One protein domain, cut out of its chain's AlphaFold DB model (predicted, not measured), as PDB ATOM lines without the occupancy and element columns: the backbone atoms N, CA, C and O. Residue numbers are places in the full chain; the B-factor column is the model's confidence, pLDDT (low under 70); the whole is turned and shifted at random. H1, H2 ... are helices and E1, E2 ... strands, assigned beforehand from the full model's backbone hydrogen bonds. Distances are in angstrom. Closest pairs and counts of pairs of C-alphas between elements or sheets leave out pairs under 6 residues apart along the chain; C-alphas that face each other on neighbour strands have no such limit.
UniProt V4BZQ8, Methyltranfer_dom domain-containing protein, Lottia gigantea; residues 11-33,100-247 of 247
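AT A GLANCE: This is residues 11 to 33 and 100 to 247 of the 247 residues of the protein "Methyltranfer_dom domain-containing protein" of Lottia gigantea (UniProt V4BZQ8). With little regular structure, a small slab of four parallel strands, E1 E4 E5 E6, has H2 over one face, and the hairpin E2 and E3 packs beside H2. H1 lies off at one end; E7 and H3 lie elsewhere off the slab. The 171 printed residues hold three named helices and seven strands, order E1 H1 E2 E3 E4 H2 E5 E6 E7 H3, class mixed; compact, radius of gyration 16.8 A, spans 46 by 38 by 37 A.

IN THESE COORDINATES: E1 is 26 to 30, from C-alpha (28.876, 43.452, 25.443); E4 162 to 166, 13.4 A; E5 186 to 189; E6 204 to 207; H2 173 to 182, 14.5 A; E2 136 to 139; E3 147 to 150; H1 114 to 126, 18.2 A; E7 223 to 225; H3 227 to 233, to C-alpha (15.603, 36.674, 29.004).

HOW THE PARTS SIT: N 164 and O 27 of E4 and E1 are 2.8 A apart, N 189 and O 165 of E5 and E4 2.7 A, N 207 and O 188 of E6 and E5 2.8 A. E4, H2, E5 form a right-handed strand-helix-strand unit, parallel neighbours with a helix between; H2, in two layers with the sheet, runs along it at height 9.1 A. The closest C-alphas of E2 and H2 are those of Met 139 and Phe 174, 5.1 A apart; across the antiparallel hairpin E2 and E3, N 139 and O 147 are within hydrogen-bond range at 2.8 A. Every O i to N i+4 pair is within range in H1, H2 and H3. H1 is apart from H2 and H3; E7 and H3 meet only through their link.

THE WHOLE: Residues 34 to 99 are cut out, C-alphas 33 and 100 being 30.8 A apart. Links E3 to E4, E5 to E6 and E6 to E7 are long. Under 70 in pLDDT are 40 residues, among them 11 to 33 and 237 to 247.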
ATOM      1  N   PRO A  11      50.895  42.889  28.982       33.22
ATOM      2  CA  PRO A  11      49.502  42.368  28.849       33.22
ATOM      3  C   PRO A  11      48.983  41.748  27.501       33.22
ATOM      4  O   PRO A  11      49.321  42.194  26.395       33.22
ATOM      5  N   VAL A  12      48.017  40.799  27.548       26.83
ATOM      6  CA  VAL A  12      47.457  40.113  26.342       26.83
ATOM      7  C   VAL A  12      45.957  39.749  26.336       26.83
ATOM      8  O   VAL A  12      45.355  39.510  27.376       26.83
ATOM      9  N   CYS A  13      45.391  39.563  25.127       22.88
ATOM     10  CA  CYS A  13      44.584  38.397  24.682       22.88
ATOM     11  C   CYS A  13      44.363  38.408  23.138       22.88
ATOM     12  O   CYS A  13      44.197  39.482  22.566       22.88
ATOM     13  N   ARG A  14      44.355  37.249  22.439       22.48
ATOM     14  CA  ARG A  14      44.343  37.167  20.946       22.48
ATOM     15  C   ARG A  14      42.938  37.271  20.316       22.48
ATOM     16  O   ARG A  14      41.949  36.853  20.913       22.48
ATOM     17  N   TRP A  15      42.885  37.771  19.077       23.77
ATOM     18  CA  TRP A  15      41.694  37.851  18.222       23.77
ATOM     19  C   TRP A  15      41.318  36.548  17.497       23.77
ATOM     20  O   TRP A  15      42.181  35.782  17.062       23.77
ATOM     21  N   LEU A  16      40.012  36.400  17.263       20.39
ATOM     22  CA  LEU A  16      39.406  35.718  16.116       20.39
ATOM     23  C   LEU A  16      38.421  36.719  15.497       20.39
ATOM     24  O   LEU A  16      37.550  37.224  16.204       20.39
ATOM     25  N   GLN A  17      38.585  37.032  14.212       21.75
ATOM     26  CA  GLN A  17      37.706  37.929  13.460       21.75
ATOM     27  C   GLN A  17      36.860  37.100  12.491       21.75
ATOM     28  O   GLN A  17      37.379  36.195  11.838       21.75
ATOM     29  N   MET A  18      35.565  37.403  12.410       20.59
ATOM     30  CA  MET A  18      34.679  36.934  11.344       20.59
ATOM     31  C   MET A  18      33.881  38.132  10.842       20.59
ATOM     32  O   MET A  18      33.223  38.816  11.627       20.59
ATOM     33  N   ASP A  19      33.983  38.400   9.546       21.44
ATOM     34  CA  ASP A  19      33.427  39.602   8.934       21.44
ATOM     35  C   ASP A  19      31.904  39.508   8.716       21.44
ATOM     36  O   ASP A  19      31.328  38.427   8.590       21.44
ATOM     37  N   GLY A  20      31.245  40.668   8.618       22.08
ATOM     38  CA  GLY A  20      29.951  40.790   7.931       22.08
ATOM     39  C   GLY A  20      28.662  40.733   8.762       22.08
ATOM     40  O   GLY A  20      27.588  40.848   8.176       22.08
ATOM     41  N   CYS A  21      28.702  40.608  10.093       21.19
ATOM     42  CA  CYS A  21      27.480  40.545  10.912       21.19
ATOM     43  C   CYS A  21      27.438  41.649  11.980       21.19
ATOM     44  O   CYS A  21      28.418  41.826  12.706       21.19
ATOM     45  N   ARG A  22      26.304  42.374  12.100       24.03
ATOM     46  CA  ARG A  22      26.101  43.442  13.108       24.03
ATOM     47  C   ARG A  22      26.378  42.883  14.501       24.03
ATOM     48  O   ARG A  22      25.587  42.118  15.056       24.03
ATOM     49  N   THR A  23      27.543  43.222  15.031       26.31
ATOM     50  CA  THR A  23      28.107  42.567  16.203       26.31
ATOM     51  C   THR A  23      27.816  43.422  17.418       26.31
ATOM     52  O   THR A  23      28.483  44.419  17.673       26.31
ATOM     53  N   VAL A  24      26.787  43.016  18.164       28.89
ATOM     54  CA  VAL A  24      26.544  43.513  19.518       28.89
ATOM     55  C   VAL A  24      27.841  43.359  20.309       28.89
ATOM     56  O   VAL A  24      28.428  42.278  20.352       28.89
ATOM     57  N   ARG A  25      28.310  44.454  20.901       39.53
ATOM     58  CA  ARG A  25      29.437  44.449  21.830       39.53
ATOM     59  C   ARG A  25      28.856  44.490  23.227       39.53
ATOM     60  O   ARG A  25      28.092  45.403  23.539       39.53
ATOM     61  N   VAL A  26      29.208  43.490  24.024       37.47
ATOM     62  CA  VAL A  26      28.876  43.452  25.443       37.47
ATOM     63  C   VAL A  26      30.097  43.950  26.216       37.47
ATOM     64  O   VAL A  26      31.245  43.838  25.781       37.47
ATOM     65  N   VAL A  27      29.838  44.559  27.359       47.00
ATOM     66  CA  VAL A  27      30.834  44.917  28.366       47.00
ATOM     67  C   VAL A  27      30.461  44.127  29.608       47.00
ATOM     68  O   VAL A  27      29.277  44.026  29.903       47.00
ATOM     69  N   VAL A  28      31.429  43.540  30.313       45.62
ATOM     70  CA  VAL A  28      31.157  42.818  31.563       45.62
ATOM     71  C   VAL A  28      32.060  43.390  32.645       45.62
ATOM     72  O   VAL A  28      33.243  43.059  32.697       45.62
ATOM     73  N   ALA A  29      31.499  44.260  33.481       46.22
ATOM     74  CA  ALA A  29      32.054  44.546  34.800       46.22
ATOM     75  C   ALA A  29      31.501  43.500  35.780       46.22
ATOM     76  O   ALA A  29      30.350  43.077  35.647       46.22
ATOM     77  N   ALA A  30      32.328  43.023  36.708       37.59
ATOM     78  CA  ALA A  30      31.917  42.010  37.674       37.59
ATOM     79  C   ALA A  30      32.739  42.111  38.959       37.59
ATOM     80  O   ALA A  30      33.913  41.720  38.975       37.59
ATOM     81  N   ASP A  31      32.095  42.559  40.032       37.78
ATOM     82  CA  ASP A  31      32.609  42.424  41.388       37.78
ATOM     83  C   ASP A  31      32.199  41.068  41.966       37.78
ATOM     84  O   ASP A  31      31.028  40.689  42.035       37.78
ATOM     85  N   TRP A  32      33.206  40.276  42.331       31.00
ATOM     86  CA  TRP A  32      33.007  38.902  42.780       31.00
ATOM     87  C   TRP A  32      32.738  38.860  44.282       31.00
ATOM     88  O   TRP A  32      33.649  39.041  45.094       31.00
ATOM     89  N   TRP A  33      31.499  38.532  44.660       30.28
ATOM     90  CA  TRP A  33      31.144  38.257  46.053       30.28
ATOM     91  C   TRP A  33      31.982  37.095  46.606       30.28
ATOM     92  O   TRP A  33      31.812  35.935  46.221       30.28
ATOM     93  N   LYS A 100      55.030  29.520  26.516       77.56
ATOM     94  CA  LYS A 100      53.786  30.276  26.720       77.56
ATOM     95  C   LYS A 100      52.567  29.382  26.906       77.56
ATOM     96  O   LYS A 100      52.381  28.421  26.158       77.56
ATOM     97  N   TRP A 101      51.694  29.726  27.846       78.12
ATOM     98  CA  TRP A 101      50.405  29.050  27.991       78.12
ATOM     99  C   TRP A 101      49.459  29.324  26.818       78.12
ATOM    100  O   TRP A 101      49.456  30.390  26.203       78.12
ATOM    101  N   THR A 102      48.618  28.336  26.532       82.31
ATOM    102  CA  THR A 102      47.515  28.399  25.568       82.31
ATOM    103  C   THR A 102      46.184  28.190  26.290       82.31
ATOM    104  O   THR A 102      46.157  27.681  27.410       82.31
ATOM    105  N   ILE A 103      45.074  28.594  25.662       79.94
ATOM    106  CA  ILE A 103      43.736  28.436  26.246       79.94
ATOM    107  C   ILE A 103      43.469  26.945  26.487       79.94
ATOM    108  O   ILE A 103      43.493  26.142  25.551       79.94
ATOM    109  N   LEU A 104      43.196  26.587  27.743       81.69
ATOM    110  CA  LEU A 104      42.831  25.226  28.117       81.69
ATOM    111  C   LEU A 104      41.480  24.841  27.487       81.69
ATOM    112  O   LEU A 104      40.544  25.645  27.510       81.69
ATOM    113  N   PRO A 105      41.323  23.616  26.958       81.69
ATOM    114  CA  PRO A 105      40.041  23.170  26.437       81.69
ATOM    115  C   PRO A 105      39.016  23.016  27.568       81.69
ATOM    116  O   PRO A 105      39.345  22.610  28.687       81.69
ATOM    117  N   LEU A 106      37.741  23.259  27.249       78.12
ATOM    118  CA  LEU A 106      36.617  23.166  28.193       78.12
ATOM    119  C   LEU A 106      36.472  21.782  28.858       78.12
ATOM    120  O   LEU A 106      35.857  21.672  29.910       78.12
ATOM    121  N   SER A 107      37.056  20.728  28.280       79.69
ATOM    122  CA  SER A 107      37.092  19.372  28.848       79.69
ATOM    123  C   SER A 107      38.158  19.161  29.937       79.69
ATOM    124  O   SER A 107      38.149  18.122  30.602       79.69
ATOM    125  N   VAL A 108      39.083  20.113  30.112       83.38
ATOM    126  CA  VAL A 108      40.160  20.082  31.118       83.38
ATOM    127  C   VAL A 108      39.885  21.047  32.267       83.38
ATOM    128  O   VAL A 108      40.114  20.671  33.410       83.38
ATOM    129  N   ILE A 109      39.341  22.237  31.990       82.12
ATOM    130  CA  ILE A 109      39.059  23.267  33.009       82.12
ATOM    131  C   ILE A 109      38.302  22.717  34.244       82.12
ATOM    132  O   ILE A 109      38.768  22.969  35.352       82.12
ATOM    133  N   PRO A 110      37.222  21.912  34.118       82.56
ATOM    134  CA  PRO A 110      36.480  21.385  35.272       82.56
ATOM    135  C   PRO A 110      37.227  20.328  36.098       82.56
ATOM    136  O   PRO A 110      36.707  19.875  37.113       82.56
ATOM    137  N   LYS A 111      38.396  19.875  35.632       84.50
ATOM    138  CA  LYS A 111      39.197  18.816  36.260       84.50
ATOM    139  C   LYS A 111      40.421  19.352  37.008       84.50
ATOM    140  O   LYS A 111      41.144  18.567  37.611       84.50
ATOM    141  N   LEU A 112      40.682  20.656  36.925       80.69
ATOM    142  CA  LEU A 112      41.772  21.320  37.635       80.69
ATOM    143  C   LEU A 112      41.295  21.832  38.994       80.69
ATOM    144  O   LEU A 112      40.121  22.171  39.161       80.69
ATOM    145  N   SER A 113      42.213  21.932  39.956       80.44
ATOM    146  CA  SER A 113      41.920  22.633  41.203       80.44
ATOM    147  C   SER A 113      41.770  24.141  40.942       80.44
ATOM    148  O   SER A 113      42.310  24.676  39.970       80.44
ATOM    149  N   LEU A 114      41.037  24.852  41.809       74.44
ATOM    150  CA  LEU A 114      40.901  26.311  41.698       74.44
ATOM    151  C   LEU A 114      42.262  27.047  41.759       74.44
ATOM    152  O   LEU A 114      42.450  27.948  40.940       74.44
ATOM    153  N   PRO A 115      43.224  26.675  42.635       76.75
ATOM    154  CA  PRO A 115      44.582  27.224  42.600       76.75
ATOM    155  C   PRO A 115      45.303  27.030  41.259       76.75
ATOM    156  O   PRO A 115      45.893  27.984  40.747       76.75
ATOM    157  N   ASP A 116      45.217  25.842  40.654       79.94
ATOM    158  CA  ASP A 116      45.902  25.543  39.387       79.94
ATOM    159  C   ASP A 116      45.277  26.316  38.230       79.94
ATOM    160  O   ASP A 116      45.977  26.946  37.438       79.94
ATOM    161  N   LEU A 117      43.942  26.310  38.157       82.69
ATOM    162  CA  LEU A 117      43.192  27.042  37.145       82.69
ATOM    163  C   LEU A 117      43.463  28.547  37.243       82.69
ATOM    164  O   LEU A 117      43.702  29.179  36.218       82.69
ATOM    165  N   SER A 118      43.480  29.098  38.460       77.12
ATOM    166  CA  SER A 118      43.848  30.493  38.724       77.12
ATOM    167  C   SER A 118      45.275  30.789  38.254       77.12
ATOM    168  O   SER A 118      45.493  31.702  37.458       77.12
ATOM    169  N   THR A 119      46.244  29.962  38.653       80.69
ATOM    170  CA  THR A 119      47.661  30.121  38.288       80.69
ATOM    171  C   THR A 119      47.868  30.092  36.774       80.69
ATOM    172  O   THR A 119      48.521  30.978  36.224       80.69
ATOM    173  N   ILE A 120      47.283  29.114  36.077       81.25
ATOM    174  CA  ILE A 120      47.391  28.987  34.616       81.25
ATOM    175  C   ILE A 120      46.666  30.142  33.916       81.25
ATOM    176  O   ILE A 120      47.167  30.654  32.919       81.25
ATOM    177  N   TYR A 121      45.514  30.580  34.432       79.25
ATOM    178  CA  TYR A 121      44.769  31.715  33.886       79.25
ATOM    179  C   TYR A 121      45.562  33.023  33.990       79.25
ATOM    180  O   TYR A 121      45.714  33.715  32.985       79.25
ATOM    181  N   HIS A 122      46.139  33.329  35.155       74.56
ATOM    182  CA  HIS A 122      46.999  34.501  35.331       74.56
ATOM    183  C   HIS A 122      48.245  34.429  34.441       74.56
ATOM    184  O   HIS A 122      48.488  35.342  33.657       74.56
ATOM    185  N   GLN A 123      48.965  33.301  34.433       77.38
ATOM    186  CA  GLN A 123      50.134  33.140  33.560       77.38
ATOM    187  C   GLN A 123      49.775  33.214  32.063       77.38
ATOM    188  O   GLN A 123      50.579  33.692  31.267       77.38
ATOM    189  N   TYR A 124      48.577  32.783  31.658       78.94
ATOM    190  CA  TYR A 124      48.074  32.978  30.296       78.94
ATOM    191  C   TYR A 124      47.833  34.463  29.966       78.94
ATOM    192  O   TYR A 124      48.186  34.894  28.866       78.94
ATOM    193  N   LEU A 125      47.262  35.237  30.900       71.44
ATOM    194  CA  LEU A 125      47.017  36.678  30.740       71.44
ATOM    195  C   LEU A 125      48.302  37.523  30.715       71.44
ATOM    196  O   LEU A 125      48.350  38.514  29.987       71.44
ATOM    197  N   ASP A 126      49.334  37.125  31.459       70.00
ATOM    198  CA  ASP A 126      50.592  37.878  31.565       70.00
ATOM    199  C   ASP A 126      51.556  37.612  30.387       70.00
ATOM    200  O   ASP A 126      52.284  38.493  29.936       70.00
ATOM    201  N   GLN A 127      51.621  36.380  29.864       69.25
ATOM    202  CA  GLN A 127      52.751  35.929  29.026       69.25
ATOM    203  C   GLN A 127      52.842  36.478  27.579       69.25
ATOM    204  O   GLN A 127      53.544  35.905  26.734       69.25
ATOM    205  N   ASN A 128      52.206  37.588  27.208       64.50
ATOM    206  CA  ASN A 128      52.285  38.124  25.838       64.50
ATOM    207  C   ASN A 128      52.009  39.641  25.769       64.50
ATOM    208  O   ASN A 128      51.567  40.237  26.737       64.50
ATOM    209  N   ILE A 129      52.209  40.229  24.581       59.22
ATOM    210  CA  ILE A 129      51.763  41.582  24.212       59.22
ATOM    211  C   ILE A 129      50.819  41.440  23.006       59.22
ATOM    212  O   ILE A 129      51.250  40.952  21.956       59.22
ATOM    213  N   GLN A 130      49.529  41.792  23.133       60.34
ATOM    214  CA  GLN A 130      48.579  41.797  21.990       60.34
ATOM    215  C   GLN A 130      47.521  42.914  21.997       60.34
ATOM    216  O   GLN A 130      47.113  43.301  20.905       60.34
ATOM    217  N   TYR A 131      47.079  43.448  23.147       70.00
ATOM    218  CA  TYR A 131      46.543  44.811  23.133       70.00
ATOM    219  C   TYR A 131      46.959  45.602  24.367       70.00
ATOM    220  O   TYR A 131      46.565  45.290  25.487       70.00
ATOM    221  N   GLU A 132      47.779  46.612  24.113       72.38
ATOM    222  CA  GLU A 132      48.133  47.674  25.039       72.38
ATOM    223  C   GLU A 132      47.176  48.832  24.761       72.38
ATOM    224  O   GLU A 132      47.097  49.301  23.623       72.38
ATOM    225  N   CYS A 133      46.408  49.238  25.771       72.38
ATOM    226  CA  CYS A 133      45.393  50.264  25.587       72.38
ATOM    227  C   CYS A 133      46.005  51.665  25.706       72.38
ATOM    228  O   CYS A 133      46.584  52.009  26.737       72.38
ATOM    229  N   LYS A 134      45.851  52.472  24.657       82.62
ATOM    230  CA  LYS A 134      46.399  53.825  24.527       82.62
ATOM    231  C   LYS A 134      45.494  54.852  25.198       82.62
ATOM    232  O   LYS A 134      45.987  55.662  25.978       82.62
ATOM    233  N   ASP A 135      44.189  54.802  24.933       79.44
ATOM    234  CA  ASP A 135      43.184  55.623  25.617       79.44
ATOM    235  C   ASP A 135      42.497  54.823  26.736       79.44
ATOM    236  O   ASP A 135      41.575  54.036  26.502       79.44
ATOM    237  N   ARG A 136      42.969  54.997  27.977       81.44
ATOM    238  CA  ARG A 136      42.371  54.394  29.179       81.44
ATOM    239  C   ARG A 136      41.551  55.432  29.926       81.44
ATOM    240  O   ARG A 136      42.090  56.423  30.413       81.44
ATOM    241  N   LEU A 137      40.256  55.167  30.069       81.12
ATOM    242  CA  LEU A 137      39.316  56.064  30.731       81.12
ATOM    243  C   LEU A 137      38.788  55.448  32.026       81.12
ATOM    244  O   LEU A 137      38.125  54.408  31.999       81.12
ATOM    245  N   ARG A 138      39.010  56.142  33.145       84.00
ATOM    246  CA  ARG A 138      38.379  55.828  34.429       84.00
ATOM    247  C   ARG A 138      36.881  56.139  34.359       84.00
ATOM    248  O   ARG A 138      36.501  57.279  34.093       84.00
ATOM    249  N   MET A 139      36.041  55.140  34.609       83.69
ATOM    250  CA  MET A 139      34.582  55.260  34.683       83.69
ATOM    251  C   MET A 139      34.112  54.983  36.110       83.69
ATOM    252  O   MET A 139      34.498  53.978  36.702       83.69
ATOM    253  N   GLY A 140      33.258  55.854  36.645       84.69
ATOM    254  CA  GLY A 140      32.797  55.786  38.030       84.69
ATOM    255  C   GLY A 140      33.803  56.346  39.030       84.69
ATOM    256  O   GLY A 140      34.557  57.271  38.719       84.69
ATOM    257  N   ASN A 141      33.782  55.812  40.247       78.19
ATOM    258  CA  ASN A 141      34.591  56.305  41.358       78.19
ATOM    259  C   ASN A 141      36.113  56.189  41.114       78.19
ATOM    260  O   ASN A 141      36.618  55.289  40.440       78.19
ATOM    261  N   ILE A 142      36.889  57.104  41.702       79.38
ATOM    262  CA  ILE A 142      38.367  57.035  41.676       79.38
ATOM    263  C   ILE A 142      38.862  55.831  42.502       79.38
ATOM    264  O   ILE A 142      39.894  55.240  42.197       79.38
ATOM    265  N   THR A 143      38.097  55.458  43.525       78.81
ATOM    266  CA  THR A 143      38.315  54.318  44.424       78.81
ATOM    267  C   THR A 143      37.488  53.101  43.984       78.81
ATOM    268  O   THR A 143      37.195  52.946  42.799       78.81
ATOM    269  N   ASP A 144      37.120  52.236  44.932       71.69
ATOM    270  CA  ASP A 144      36.184  51.124  44.740       71.69
ATOM    271  C   ASP A 144      34.884  51.553  44.027       71.69
ATOM    272  O   ASP A 144      34.478  52.714  44.132       71.69
ATOM    273  N   GLY A 145      34.281  50.633  43.267       68.31
ATOM    274  CA  GLY A 145      33.107  50.881  42.413       68.31
ATOM    275  C   GLY A 145      33.385  51.547  41.053       68.31
ATOM    276  O   GLY A 145      32.486  51.643  40.217       68.31
ATOM    277  N   GLY A 146      34.622  51.981  40.782       73.19
ATOM    278  CA  GLY A 146      35.041  52.473  39.463       73.19
ATOM    279  C   GLY A 146      36.027  51.560  38.731       73.19
ATOM    280  O   GLY A 146      36.793  50.810  39.342       73.19
ATOM    281  N   TRP A 147      36.054  51.672  37.402       78.94
ATOM    282  CA  TRP A 147      36.798  50.778  36.510       78.94
ATOM    283  C   TRP A 147      37.492  51.519  35.369       78.94
ATOM    284  O   TRP A 147      36.944  52.463  34.801       78.94
ATOM    285  N   ASP A 148      38.671  51.038  34.979       79.06
ATOM    286  CA  ASP A 148      39.405  51.546  33.819       79.06
ATOM    287  C   ASP A 148      38.984  50.808  32.540       79.06
ATOM    288  O   ASP A 148      39.167  49.594  32.385       79.06
ATOM    289  N   VAL A 149      38.388  51.566  31.620       78.50
ATOM    290  CA  VAL A 149      37.823  51.094  30.353       78.50
ATOM    291  C   VAL A 149      38.755  51.470  29.211       78.50
ATOM    292  O   VAL A 149      39.185  52.618  29.108       78.50
ATOM    293  N   CYS A 150      39.023  50.517  28.315       77.88
ATOM    294  CA  CYS A 150      39.745  50.820  27.087       77.88
ATOM    295  C   CYS A 150      38.831  51.537  26.084       77.88
ATOM    296  O   CYS A 150      37.788  51.005  25.697       77.88
ATOM    297  N   ALA A 151      39.222  52.745  25.686       80.31
ATOM    298  CA  ALA A 151      38.484  53.620  24.781       80.31
ATOM    299  C   ALA A 151      39.045  53.634  23.346       80.31
ATOM    300  O   ALA A 151      38.485  54.302  22.475       80.31
ATOM    301  N   ASP A 152      40.083  52.841  23.069       76.44
ATOM    302  CA  ASP A 152      40.588  52.629  21.714       76.44
ATOM    303  C   ASP A 152      39.565  51.920  20.812       76.44
ATOM    304  O   ASP A 152      38.824  51.032  21.241       76.44
ATOM    305  N   GLU A 153      39.582  52.231  19.516       74.62
ATOM    306  CA  GLU A 153      38.951  51.382  18.501       74.62
ATOM    307  C   GLU A 153      39.809  50.122  18.247       74.62
ATOM    308  O   GLU A 153      41.036  50.220  18.175       74.62
ATOM    309  N   PRO A 154      39.208  48.931  18.063       69.25
ATOM    310  CA  PRO A 154      37.773  48.645  18.037       69.25
ATOM    311  C   PRO A 154      37.172  48.300  19.416       69.25
ATOM    312  O   PRO A 154      36.078  47.750  19.462       69.25
ATOM    313  N   TYR A 155      37.882  48.475  20.531       72.19
ATOM    314  CA  TYR A 155      37.498  47.915  21.838       72.19
ATOM    315  C   TYR A 155      36.439  48.718  22.587       72.19
ATOM    316  O   TYR A 155      35.700  48.141  23.389       72.19
ATOM    317  N   ARG A 156      36.349  50.024  22.324       73.25
ATOM    318  CA  ARG A 156      35.380  50.903  22.976       73.25
ATOM    319  C   ARG A 156      33.928  50.487  22.699       73.25
ATOM    320  O   ARG A 156      33.623  49.954  21.626       73.25
ATOM    321  N   PRO A 157      32.998  50.774  23.622       74.06
ATOM    322  CA  PRO A 157      31.576  50.601  23.363       74.06
ATOM    323  C   PRO A 157      31.094  51.443  22.172       74.06
ATOM    324  O   PRO A 157      31.473  52.600  21.998       74.06
ATOM    325  N   THR A 158      30.217  50.853  21.362       76.25
ATOM    326  CA  THR A 158      29.579  51.482  20.196       76.25
ATOM    327  C   THR A 158      28.094  51.714  20.468       76.25
ATOM    328  O   THR A 158      27.513  50.977  21.257       76.25
ATOM    329  N   LYS A 159      27.452  52.666  19.772       74.06
ATOM    330  CA  LYS A 159      26.031  53.028  19.987       74.06
ATOM    331  C   LYS A 159      25.035  51.857  19.894       74.06
ATOM    332  O   LYS A 159      24.010  51.894  20.560       74.06
ATOM    333  N   ASP A 160      25.359  50.822  19.117       74.81
ATOM    334  CA  ASP A 160      24.535  49.611  18.950       74.81
ATOM    335  C   ASP A 160      24.810  48.521  20.019       74.81
ATOM    336  O   ASP A 160      24.311  47.398  19.917       74.81
ATOM    337  N   GLY A 161      25.672  48.802  21.002       76.44
ATOM    338  CA  GLY A 161      26.061  47.889  22.080       76.44
ATOM    339  C   GLY A 161      25.371  48.190  23.412       76.44
ATOM    340  O   GLY A 161      24.622  49.155  23.544       76.44
ATOM    341  N   PHE A 162      25.658  47.364  24.418       85.00
ATOM    342  CA  PHE A 162      25.195  47.557  25.794       85.00
ATOM    343  C   PHE A 162      26.203  46.991  26.802       85.00
ATOM    344  O   PHE A 162      27.102  46.218  26.461       85.00
ATOM    345  N   VAL A 163      26.039  47.355  28.070       84.69
ATOM    346  CA  VAL A 163      26.893  46.916  29.182       84.69
ATOM    347  C   VAL A 163      26.115  46.008  30.122       84.69
ATOM    348  O   VAL A 163      24.957  46.280  30.416       84.69
ATOM    349  N   TYR A 164      26.762  44.962  30.627       89.19
ATOM    350  CA  TYR A 164      26.341  44.201  31.798       89.19
ATOM    351  C   TYR A 164      27.296  44.513  32.965       89.19
ATOM    352  O   TYR A 164      28.516  44.437  32.812       89.19
ATOM    353  N   SER A 165      26.745  44.855  34.125       86.56
ATOM    354  CA  SER A 165      27.491  45.178  35.349       86.56
ATOM    355  C   SER A 165      26.996  44.265  36.470       86.56
ATOM    356  O   SER A 165      25.827  44.334  36.828       86.56
ATOM    357  N   PHE A 166      27.822  43.345  36.969       88.44
ATOM    358  CA  PHE A 166      27.432  42.354  37.984       88.44
ATOM    359  C   PHE A 166      28.053  42.662  39.353       88.44
ATOM    360  O   PHE A 166      29.245  42.946  39.436       88.44
ATOM    361  N   GLY A 167      27.270  42.512  40.426       85.19
ATOM    362  CA  GLY A 167      27.734  42.670  41.810       85.19
ATOM    363  C   GLY A 167      27.892  44.125  42.258       85.19
ATOM    364  O   GLY A 167      28.772  44.412  43.061       85.19
ATOM    365  N   ILE A 168      27.069  45.035  41.725       83.38
ATOM    366  CA  ILE A 168      27.249  46.491  41.863       83.38
ATOM    367  C   ILE A 168      27.180  47.015  43.312       83.38
ATOM    368  O   ILE A 168      27.586  48.141  43.568       83.38
ATOM    369  N   ASN A 169      26.641  46.249  44.268       87.06
ATOM    370  CA  ASN A 169      26.637  46.568  45.701       87.06
ATOM    371  C   ASN A 169      26.100  47.981  46.045       87.06
ATOM    372  O   ASN A 169      26.601  48.663  46.938       87.06
ATOM    373  N   ASN A 170      25.040  48.416  45.355       87.94
ATOM    374  CA  ASN A 170      24.445  49.766  45.402       87.94
ATOM    375  C   ASN A 170      25.290  50.909  44.790       87.94
ATOM    376  O   ASN A 170      24.801  52.040  44.738       87.94
ATOM    377  N   ASP A 171      26.496  50.646  44.285       88.38
ATOM    378  CA  ASP A 171      27.314  51.618  43.556       88.38
ATOM    379  C   ASP A 171      27.044  51.530  42.046       88.38
ATOM    380  O   ASP A 171      27.410  50.579  41.368       88.38
ATOM    381  N   PHE A 172      26.389  52.558  41.509       92.56
ATOM    382  CA  PHE A 172      26.125  52.705  40.075       92.56
ATOM    383  C   PHE A 172      27.069  53.716  39.403       92.56
ATOM    384  O   PHE A 172      26.798  54.157  38.287       92.56
ATOM    385  N   SER A 173      28.144  54.156  40.065       87.31
ATOM    386  CA  SER A 173      29.017  55.214  39.540       87.31
ATOM    387  C   SER A 173      29.640  54.824  38.197       87.31
ATOM    388  O   SER A 173      29.672  55.646  37.278       87.31
ATOM    389  N   PHE A 174      30.070  53.568  38.048       88.12
ATOM    390  CA  PHE A 174      30.525  53.009  36.776       88.12
ATOM    391  C   PHE A 174      29.413  53.009  35.717       88.12
ATOM    392  O   PHE A 174      29.608  53.542  34.624       88.12
ATOM    393  N   ASP A 175      28.252  52.448  36.053       92.00
ATOM    394  CA  ASP A 175      27.085  52.287  35.181       92.00
ATOM    395  C   ASP A 175      26.561  53.631  34.639       92.00
ATOM    396  O   ASP A 175      26.334  53.793  33.434       92.00
ATOM    397  N   ASP A 176      26.440  54.636  35.507       95.25
ATOM    398  CA  ASP A 176      26.049  56.000  35.144       95.25
ATOM    399  C   ASP A 176      27.129  56.687  34.286       95.25
ATOM    400  O   ASP A 176      26.811  57.404  33.332       95.25
ATOM    401  N   ALA A 177      28.418  56.466  34.573       92.19
ATOM    402  CA  ALA A 177      29.515  57.056  33.804       92.19
ATOM    403  C   ALA A 177      29.624  56.464  32.390       92.19
ATOM    404  O   ALA A 177      29.739  57.214  31.415       92.19
ATOM    405  N   ILE A 178      29.563  55.134  32.253       87.69
ATOM    406  CA  ILE A 178      29.720  54.453  30.961       87.69
ATOM    407  C   ILE A 178      28.493  54.648  30.058       87.69
ATOM    408  O   ILE A 178      28.667  54.929  28.867       87.69
ATOM    409  N   SER A 179      27.274  54.606  30.616       92.19
ATOM    410  CA  SER A 179      26.043  54.936  29.877       92.19
ATOM    411  C   SER A 179      26.088  56.367  29.347       92.19
ATOM    412  O   SER A 179      25.859  56.586  28.158       92.19
ATOM    413  N   LYS A 180      26.467  57.342  30.185       94.62
ATOM    414  CA  LYS A 180      26.573  58.758  29.805       94.62
ATOM    415  C   LYS A 180      27.681  59.028  28.786       94.62
ATOM    416  O   LYS A 180      27.478  59.836  27.883       94.62
ATOM    417  N   LYS A 181      28.847  58.379  28.906       91.56
ATOM    418  CA  LYS A 181      29.990  58.591  27.996       91.56
ATOM    419  C   LYS A 181      29.699  58.114  26.573       91.56
ATOM    420  O   LYS A 181      30.073  58.803  25.626       91.56
ATOM    421  N   TYR A 182      29.075  56.945  26.429       86.94
ATOM    422  CA  TYR A 182      28.874  56.294  25.127       86.94
ATOM    423  C   TYR A 182      27.431  56.370  24.605       86.94
ATOM    424  O   TYR A 182      27.197  56.055  23.439       86.94
ATOM    425  N   ASN A 183      26.485  56.832  25.430       92.62
ATOM    426  CA  ASN A 183      25.046  56.859  25.159       92.62
ATOM    427  C   ASN A 183      24.514  55.462  24.783       92.62
ATOM    428  O   ASN A 183      23.962  55.258  23.699       92.62
ATOM    429  N   ILE A 184      24.727  54.500  25.684       86.62
ATOM    430  CA  ILE A 184      24.361  53.083  25.525       86.62
ATOM    431  C   ILE A 184      23.589  52.561  26.744       86.62
ATOM    432  O   ILE A 184      23.810  53.069  27.848       86.62
ATOM    433  N   PRO A 185      22.735  51.533  26.581       91.38
ATOM    434  CA  PRO A 185      22.104  50.847  27.700       91.38
ATOM    435  C   PRO A 185      23.114  50.109  28.588       91.38
ATOM    436  O   PRO A 185      24.092  49.523  28.113       91.38
ATOM    437  N   VAL A 186      22.826  50.081  29.883       90.69
ATOM    438  CA  VAL A 186      23.552  49.356  30.922       90.69
ATOM    439  C   VAL A 186      22.539  48.562  31.738       90.69
ATOM    440  O   VAL A 186      21.529  49.099  32.192       90.69
ATOM    441  N   PHE A 187      22.814  47.276  31.919       93.19
ATOM    442  CA  PHE A 187      22.032  46.364  32.739       93.19
ATOM    443  C   PHE A 187      22.866  46.001  33.964       93.19
ATOM    444  O   PHE A 187      23.912  45.357  33.852       93.19
ATOM    445  N   SER A 188      22.409  46.459  35.121       92.69
ATOM    446  CA  SER A 188      23.085  46.347  36.407       92.69
ATOM    447  C   SER A 188      22.432  45.228  37.219       92.69
ATOM    448  O   SER A 188      21.213  45.206  37.398       92.69
ATOM    449  N   PHE A 189      23.227  44.282  37.703       92.50
ATOM    450  CA  PHE A 189      22.774  43.006  38.246       92.50
ATOM    451  C   PHE A 189      23.330  42.781  39.647       92.50
ATOM    452  O   PHE A 189      24.527  42.543  39.809       92.50
ATOM    453  N   ASP A 190      22.473  42.796  40.664       91.56
ATOM    454  CA  ASP A 190      22.874  42.402  42.014       91.56
ATOM    455  C   ASP A 190      21.671  41.879  42.816       91.56
ATOM    456  O   ASP A 190      20.740  42.635  43.094       91.56
ATOM    457  N   PRO A 191      21.639  40.598  43.217       92.88
ATOM    458  CA  PRO A 191      20.527  40.065  43.993       92.88
ATOM    459  C   PRO A 191      20.582  40.458  45.483       92.88
ATOM    460  O   PRO A 191      19.610  40.225  46.202       92.88
ATOM    461  N   SER A 192      21.688  41.040  45.965       87.88
ATOM    462  CA  SER A 192      21.908  41.386  47.376       87.88
ATOM    463  C   SER A 192      21.319  42.736  47.794       87.88
ATOM    464  O   SER A 192      21.033  42.930  48.974       87.88
ATOM    465  N   MET A 193      21.050  43.640  46.844       88.00
ATOM    466  CA  MET A 193      20.575  45.012  47.104       88.00
ATOM    467  C   MET A 193      19.161  45.115  47.712       88.00
ATOM    468  O   MET A 193      18.676  46.217  47.956       88.00
ATOM    469  N   ASN A 194      18.478  43.987  47.939       87.88
ATOM    470  CA  ASN A 194      17.159  43.897  48.580       87.88
ATOM    471  C   ASN A 194      16.093  44.855  47.995       87.88
ATOM    472  O   ASN A 194      15.204  45.340  48.693       87.88
ATOM    473  N   THR A 195      16.188  45.132  46.693       92.44
ATOM    474  CA  THR A 195      15.291  46.026  45.956       92.44
ATOM    475  C   THR A 195      14.760  45.343  44.699       92.44
ATOM    476  O   THR A 195      15.342  44.384  44.189       92.44
ATOM    477  N   LYS A 196      13.609  45.804  44.205       95.81
ATOM    478  CA  LYS A 196      12.976  45.256  42.997       95.81
ATOM    479  C   LYS A 196      13.695  45.757  41.742       95.81
ATOM    480  O   LYS A 196      14.393  46.770  41.781       95.81
ATOM    481  N   ALA A 197      13.487  45.067  40.620       97.00
ATOM    482  CA  ALA A 197      13.920  45.560  39.315       97.00
ATOM    483  C   ALA A 197      13.334  46.958  39.059       97.00
ATOM    484  O   ALA A 197      12.145  47.180  39.298       97.00
ATOM    485  N   HIS A 198      14.168  47.890  38.607       97.44
ATOM    486  CA  HIS A 198      13.775  49.277  38.367       97.44
ATOM    487  C   HIS A 198      14.699  49.939  37.344       97.44
ATOM    488  O   HIS A 198      15.861  49.565  37.192       97.44
ATOM    489  N   ASN A 199      14.198  50.968  36.667       97.62
ATOM    490  CA  ASN A 199      15.043  51.852  35.872       97.62
ATOM    491  C   ASN A 199      15.660  52.890  36.809       97.62
ATOM    492  O   ASN A 199      14.932  53.654  37.440       97.62
ATOM    493  N   ARG A 200      16.992  52.922  36.898       95.44
ATOM    494  CA  ARG A 200      17.724  54.010  37.562       95.44
ATOM    495  C   ARG A 200      17.733  55.262  36.684       95.44
ATOM    496  O   ARG A 200      17.645  56.377  37.186       95.44
ATOM    497  N   SER A 201      17.815  55.071  35.371       96.88
ATOM    498  CA  SER A 201      17.671  56.121  34.361       96.88
ATOM    499  C   SER A 201      17.077  55.539  33.073       96.88
ATOM    500  O   SER A 201      16.782  54.346  33.001       96.88
ATOM    501  N   ASN A 202      16.937  56.357  32.027       96.31
ATOM    502  CA  ASN A 202      16.504  55.888  30.704       96.31
ATOM    503  C   ASN A 202      17.490  54.905  30.041       96.31
ATOM    504  O   ASN A 202      17.108  54.240  29.083       96.31
ATOM    505  N   LEU A 203      18.744  54.845  30.512       95.81
ATOM    506  CA  LEU A 203      19.795  53.970  29.978       95.81
ATOM    507  C   LEU A 203      20.356  52.979  31.008       95.81
ATOM    508  O   LEU A 203      21.103  52.095  30.617       95.81
ATOM    509  N   VAL A 204      20.046  53.117  32.302       96.75
ATOM    510  CA  VAL A 204      20.587  52.250  33.363       96.75
ATOM    511  C   VAL A 204      19.443  51.488  34.026       96.75
ATOM    512  O   VAL A 204      18.565  52.081  34.663       96.75
ATOM    513  N   HIS A 205      19.459  50.167  33.869       96.56
ATOM    514  CA  HIS A 205      18.388  49.249  34.251       96.56
ATOM    515  C   HIS A 205      18.888  48.275  35.318       96.56
ATOM    516  O   HIS A 205      19.791  47.486  35.057       96.56
ATOM    517  N   PHE A 206      18.287  48.291  36.505       97.44
ATOM    518  CA  PHE A 206      18.646  47.383  37.590       97.44
ATOM    519  C   PHE A 206      17.774  46.120  37.599       97.44
ATOM    520  O   PHE A 206      16.543  46.198  37.515       97.44
ATOM    521  N   ILE A 207      18.407  44.956  37.769       96.75
ATOM    522  CA  ILE A 207      17.769  43.635  37.789       96.75
ATOM    523  C   ILE A 207      18.323  42.819  38.983       96.75
ATOM    524  O   ILE A 207      19.513  42.504  39.001       96.75
ATOM    525  N   PRO A 208      17.496  42.411  39.968       96.12
ATOM    526  CA  PRO A 208      17.948  41.735  41.188       96.12
ATOM    527  C   PRO A 208      18.191  40.231  40.968       96.12
ATOM    528  O   PRO A 208      17.502  39.374  41.525       96.12
ATOM    529  N   ILE A 209      19.157  39.901  40.112       93.44
ATOM    530  CA  ILE A 209      19.612  38.533  39.835       93.44
ATOM    531  C   ILE A 209      21.138  38.475  39.857       93.44
ATOM    532  O   ILE A 209      21.807  39.436  39.487       93.44
ATOM    533  N   GLY A 210      21.694  37.337  40.266       87.88
ATOM    534  CA  GLY A 210      23.127  37.060  40.155       87.88
ATOM    535  C   GLY A 210      23.474  36.194  38.942       87.88
ATOM    536  O   GLY A 210      22.608  35.573  38.323       87.88
ATOM    537  N   ILE A 211      24.767  36.101  38.643       85.12
ATOM    538  CA  ILE A 211      25.319  35.209  37.617       85.12
ATOM    539  C   ILE A 211      25.892  33.935  38.261       85.12
ATOM    540  O   ILE A 211      26.606  33.997  39.260       85.12
ATOM    541  N   ALA A 212      25.578  32.764  37.705       82.00
ATOM    542  CA  ALA A 212      26.087  31.467  38.162       82.00
ATOM    543  C   ALA A 212      26.101  30.434  37.025       82.00
ATOM    544  O   ALA A 212      25.499  30.636  35.981       82.00
ATOM    545  N   GLY A 213      26.736  29.275  37.226       79.69
ATOM    546  CA  GLY A 213      26.738  28.194  36.225       79.69
ATOM    547  C   GLY A 213      25.403  27.447  36.052       79.69
ATOM    548  O   GLY A 213      25.299  26.595  35.178       79.69
ATOM    549  N   THR A 214      24.397  27.717  36.890       82.06
ATOM    550  CA  THR A 214      23.083  27.040  36.897       82.06
ATOM    551  C   THR A 214      21.978  28.019  37.284       82.06
ATOM    552  O   THR A 214      22.231  28.961  38.033       82.06
ATOM    553  N   ASN A 215      20.765  27.789  36.776       92.19
ATOM    554  CA  ASN A 215      19.581  28.586  37.095       92.19
ATOM    555  C   ASN A 215      18.946  28.038  38.378       92.19
ATOM    556  O   ASN A 215      18.448  26.912  38.382       92.19
ATOM    557  N   LYS A 216      19.048  28.780  39.485       94.44
ATOM    558  CA  LYS A 216      18.548  28.352  40.801       94.44
ATOM    559  C   LYS A 216      18.362  29.521  41.761       94.44
ATOM    560  O   LYS A 216      18.891  30.609  41.551       94.44
ATOM    561  N   VAL A 217      17.664  29.258  42.862       94.31
ATOM    562  CA  VAL A 217      17.731  30.083  44.072       94.31
ATOM    563  C   VAL A 217      18.788  29.477  45.000       94.31
ATOM    564  O   VAL A 217      18.832  28.257  45.165       94.31
ATOM    565  N   ILE A 218      19.674  30.301  45.557       87.81
ATOM    566  CA  ILE A 218      20.685  29.886  46.550       87.81
ATOM    567  C   ILE A 218      20.244  30.243  47.981       87.81
ATOM    568  O   ILE A 218      19.255  30.944  48.174       87.81
ATOM    569  N   ASN A 219      20.955  29.736  48.995       82.00
ATOM    570  CA  ASN A 219      20.517  29.687  50.405       82.00
ATOM    571  C   ASN A 219      20.128  31.035  51.051       82.00
ATOM    572  O   ASN A 219      19.472  31.043  52.085       82.00
ATOM    573  N   ASN A 220      20.529  32.163  50.467       85.38
ATOM    574  CA  ASN A 220      20.181  33.524  50.891       85.38
ATOM    575  C   ASN A 220      18.976  34.118  50.123       85.38
ATOM    576  O   ASN A 220      18.742  35.321  50.174       85.38
ATOM    577  N   GLY A 221      18.224  33.291  49.391       89.94
ATOM    578  CA  GLY A 221      17.052  33.698  48.608       89.94
ATOM    579  C   GLY A 221      17.375  34.305  47.240       89.94
ATOM    580  O   GLY A 221      16.459  34.634  46.488       89.94
ATOM    581  N   TRP A 222      18.652  34.439  46.871       93.06
ATOM    582  CA  TRP A 222      19.041  35.070  45.609       93.06
ATOM    583  C   TRP A 222      18.793  34.159  44.410       93.06
ATOM    584  O   TRP A 222      19.300  33.035  44.351       93.06
ATOM    585  N   LYS A 223      18.067  34.673  43.412       94.44
ATOM    586  CA  LYS A 223      17.959  34.050  42.090       94.44
ATOM    587  C   LYS A 223      19.269  34.273  41.330       94.44
ATOM    588  O   LYS A 223      19.685  35.414  41.130       94.44
ATOM    589  N   VAL A 224      19.898  33.195  40.879       89.56
ATOM    590  CA  VAL A 224      21.115  33.226  40.059       89.56
ATOM    591  C   VAL A 224      20.902  32.462  38.756       89.56
ATOM    592  O   VAL A 224      20.200  31.450  38.746       89.56
ATOM    593  N   LEU A 225      21.462  32.961  37.650       87.12
ATOM    594  CA  LEU A 225      21.255  32.410  36.307       87.12
ATOM    595  C   LEU A 225      22.572  32.266  35.517       87.12
ATOM    596  O   LEU A 225      23.495  33.062  35.704       87.12
ATOM    597  N   PRO A 226      22.646  31.314  34.568       84.94
ATOM    598  CA  PRO A 226      23.653  31.298  33.513       84.94
ATOM    599  C   PRO A 226      23.603  32.566  32.665       84.94
ATOM    600  O   PRO A 226      22.526  33.054  32.325       84.94
ATOM    601  N   LEU A 227      24.765  33.046  32.214       81.69
ATOM    602  CA  LEU A 227      24.839  34.172  31.276       81.69
ATOM    603  C   LEU A 227      24.026  33.918  29.992       81.69
ATOM    604  O   LEU A 227      23.456  34.851  29.436       81.69
ATOM    605  N   SER A 228      23.930  32.660  29.541       83.00
ATOM    606  CA  SER A 228      23.077  32.263  28.411       83.00
ATOM    607  C   SER A 228      21.604  32.581  28.626       83.00
ATOM    608  O   SER A 228      20.921  32.964  27.678       83.00
ATOM    609  N   ASP A 229      21.132  32.419  29.858       85.56
ATOM    610  CA  ASP A 229      19.735  32.592  30.230       85.56
ATOM    611  C   ASP A 229      19.459  34.085  30.410       85.56
ATOM    612  O   ASP A 229      18.496  34.586  29.852       85.56
ATOM    613  N   ILE A 230      20.376  34.832  31.040       86.12
ATOM    614  CA  ILE A 230      20.301  36.302  31.156       86.12
ATOM    615  C   ILE A 230      20.256  36.972  29.772       86.12
ATOM    616  O   ILE A 230      19.461  37.878  29.541       86.12
ATOM    617  N   LEU A 231      21.084  36.519  28.821       84.75
ATOM    618  CA  LEU A 231      21.040  36.995  27.431       84.75
ATOM    619  C   LEU A 231      19.696  36.682  26.765       84.75
ATOM    620  O   LEU A 231      19.124  37.551  26.114       84.75
ATOM    621  N   LYS A 232      19.180  35.460  26.943       87.75
ATOM    622  CA  LYS A 232      17.897  35.028  26.377       87.75
ATOM    623  C   LYS A 232      16.721  35.822  26.954       87.75
ATOM    624  O   LYS A 232      15.894  36.294  26.180       87.75
ATOM    625  N   ASP A 233      16.669  35.980  28.273       89.31
ATOM    626  CA  ASP A 233      15.603  36.674  29.004       89.31
ATOM    627  C   ASP A 233      15.548  38.169  28.639       89.31
ATOM    628  O   ASP A 233      14.467  38.750  28.592       89.31
ATOM    629  N   LEU A 234      16.695  38.776  28.304       87.31
ATOM    630  CA  LEU A 234      16.790  40.154  27.801       87.31
ATOM    631  C   LEU A 234      16.684  40.272  26.266       87.31
ATOM    632  O   LEU A 234      16.839  41.358  25.717       87.31
ATOM    633  N   GLY A 235      16.429  39.176  25.543       85.94
ATOM    634  CA  GLY A 235      16.321  39.176  24.075       85.94
ATOM    635  C   GLY A 235      17.641  39.443  23.332       85.94
ATOM    636  O   GLY A 235      17.653  39.634  22.112       85.94
ATOM    637  N   HIS A 236      18.767  39.441  24.040       81.81
ATOM    638  CA  HIS A 236      20.086  39.740  23.504       81.81
ATOM    639  C   HIS A 236      20.712  38.512  22.829       81.81
ATOM    640  O   HIS A 236      20.834  37.427  23.403       81.81
ATOM    641  N   LYS A 237      21.146  38.675  21.574       66.81
ATOM    642  CA  LYS A 237      21.770  37.588  20.805       66.81
ATOM    643  C   LYS A 237      23.164  37.252  21.342       66.81
ATOM    644  O   LYS A 237      23.873  38.106  21.863       66.81
ATOM    645  N   LYS A 238      23.575  35.995  21.148       51.66
ATOM    646  CA  LYS A 238      24.757  35.340  21.747       51.66
ATOM    647  C   LYS A 238      26.134  35.842  21.254       51.66
ATOM    648  O   LYS A 238      27.123  35.127  21.381       51.66
ATOM    649  N   ASN A 239      26.206  37.059  20.720       45.88
ATOM    650  CA  ASN A 239      27.442  37.723  20.310       45.88
ATOM    651  C   ASN A 239      28.008  38.483  21.518       45.88
ATOM    652  O   ASN A 239      27.860  39.693  21.633       45.88
ATOM    653  N   VAL A 240      28.598  37.748  22.461       42.81
ATOM    654  CA  VAL A 240      29.199  38.330  23.667       42.81
ATOM    655  C   VAL A 240      30.678  38.580  23.417       42.81
ATOM    656  O   VAL A 240      31.489  37.656  23.466       42.81
ATOM    657  N   PHE A 241      31.042  39.840  23.217       40.66
ATOM    658  CA  PHE A 241      32.380  40.288  23.589       40.66
ATOM    659  C   PHE A 241      32.378  40.542  25.099       40.66
ATOM    660  O   PHE A 241      31.417  41.080  25.624       40.66
ATOM    661  N   GLY A 242      33.402  40.097  25.823       37.53
ATOM    662  CA  GLY A 242      33.581  40.473  27.227       37.53
ATOM    663  C   GLY A 242      34.532  41.658  27.303       37.53
ATOM    664  O   GLY A 242      35.548  41.652  26.602       37.53
ATOM    665  N   LEU A 243      34.252  42.644  28.161       34.19
ATOM    666  CA  LEU A 243      35.277  43.639  28.463       34.19
ATOM    667  C   LEU A 243      36.410  42.949  29.229       34.19
ATOM    668  O   LEU A 243      36.171  42.201  30.177       34.19
ATOM    669  N   ARG A 244      37.649  43.206  28.821       35.19
ATOM    670  CA  ARG A 244      38.824  42.968  29.662       35.19
ATOM    671  C   ARG A 244      39.176  44.288  30.336       35.19
ATOM    672  O   ARG A 244      39.021  45.336  29.711       35.19
ATOM    673  N   ARG A 245      39.656  44.238  31.585       32.38
ATOM    674  CA  ARG A 245      40.278  45.413  32.216       32.38
ATOM    675  C   ARG A 245      41.402  45.904  31.307       32.38
ATOM    676  O   ARG A 245      42.152  45.084  30.775       32.38
ATOM    677  N   ALA A 246      41.495  47.216  31.123       29.55
ATOM    678  CA  ALA A 246      42.649  47.796  30.460       29.55
ATOM    679  C   ALA A 246      43.886  47.608  31.356       29.55
ATOM    680  O   ALA A 246      43.822  47.884  32.554       29.55
ATOM    681  N   HIS A 247      44.977  47.117  30.771       35.84
ATOM    682  CA  HIS A 247      46.307  47.104  31.383       35.84
ATOM    683  C   HIS A 247      47.103  48.335  30.953       35.84
ATOM    684  O   HIS A 247      46.744  48.937  29.912       35.84
TER     685      HIS A 247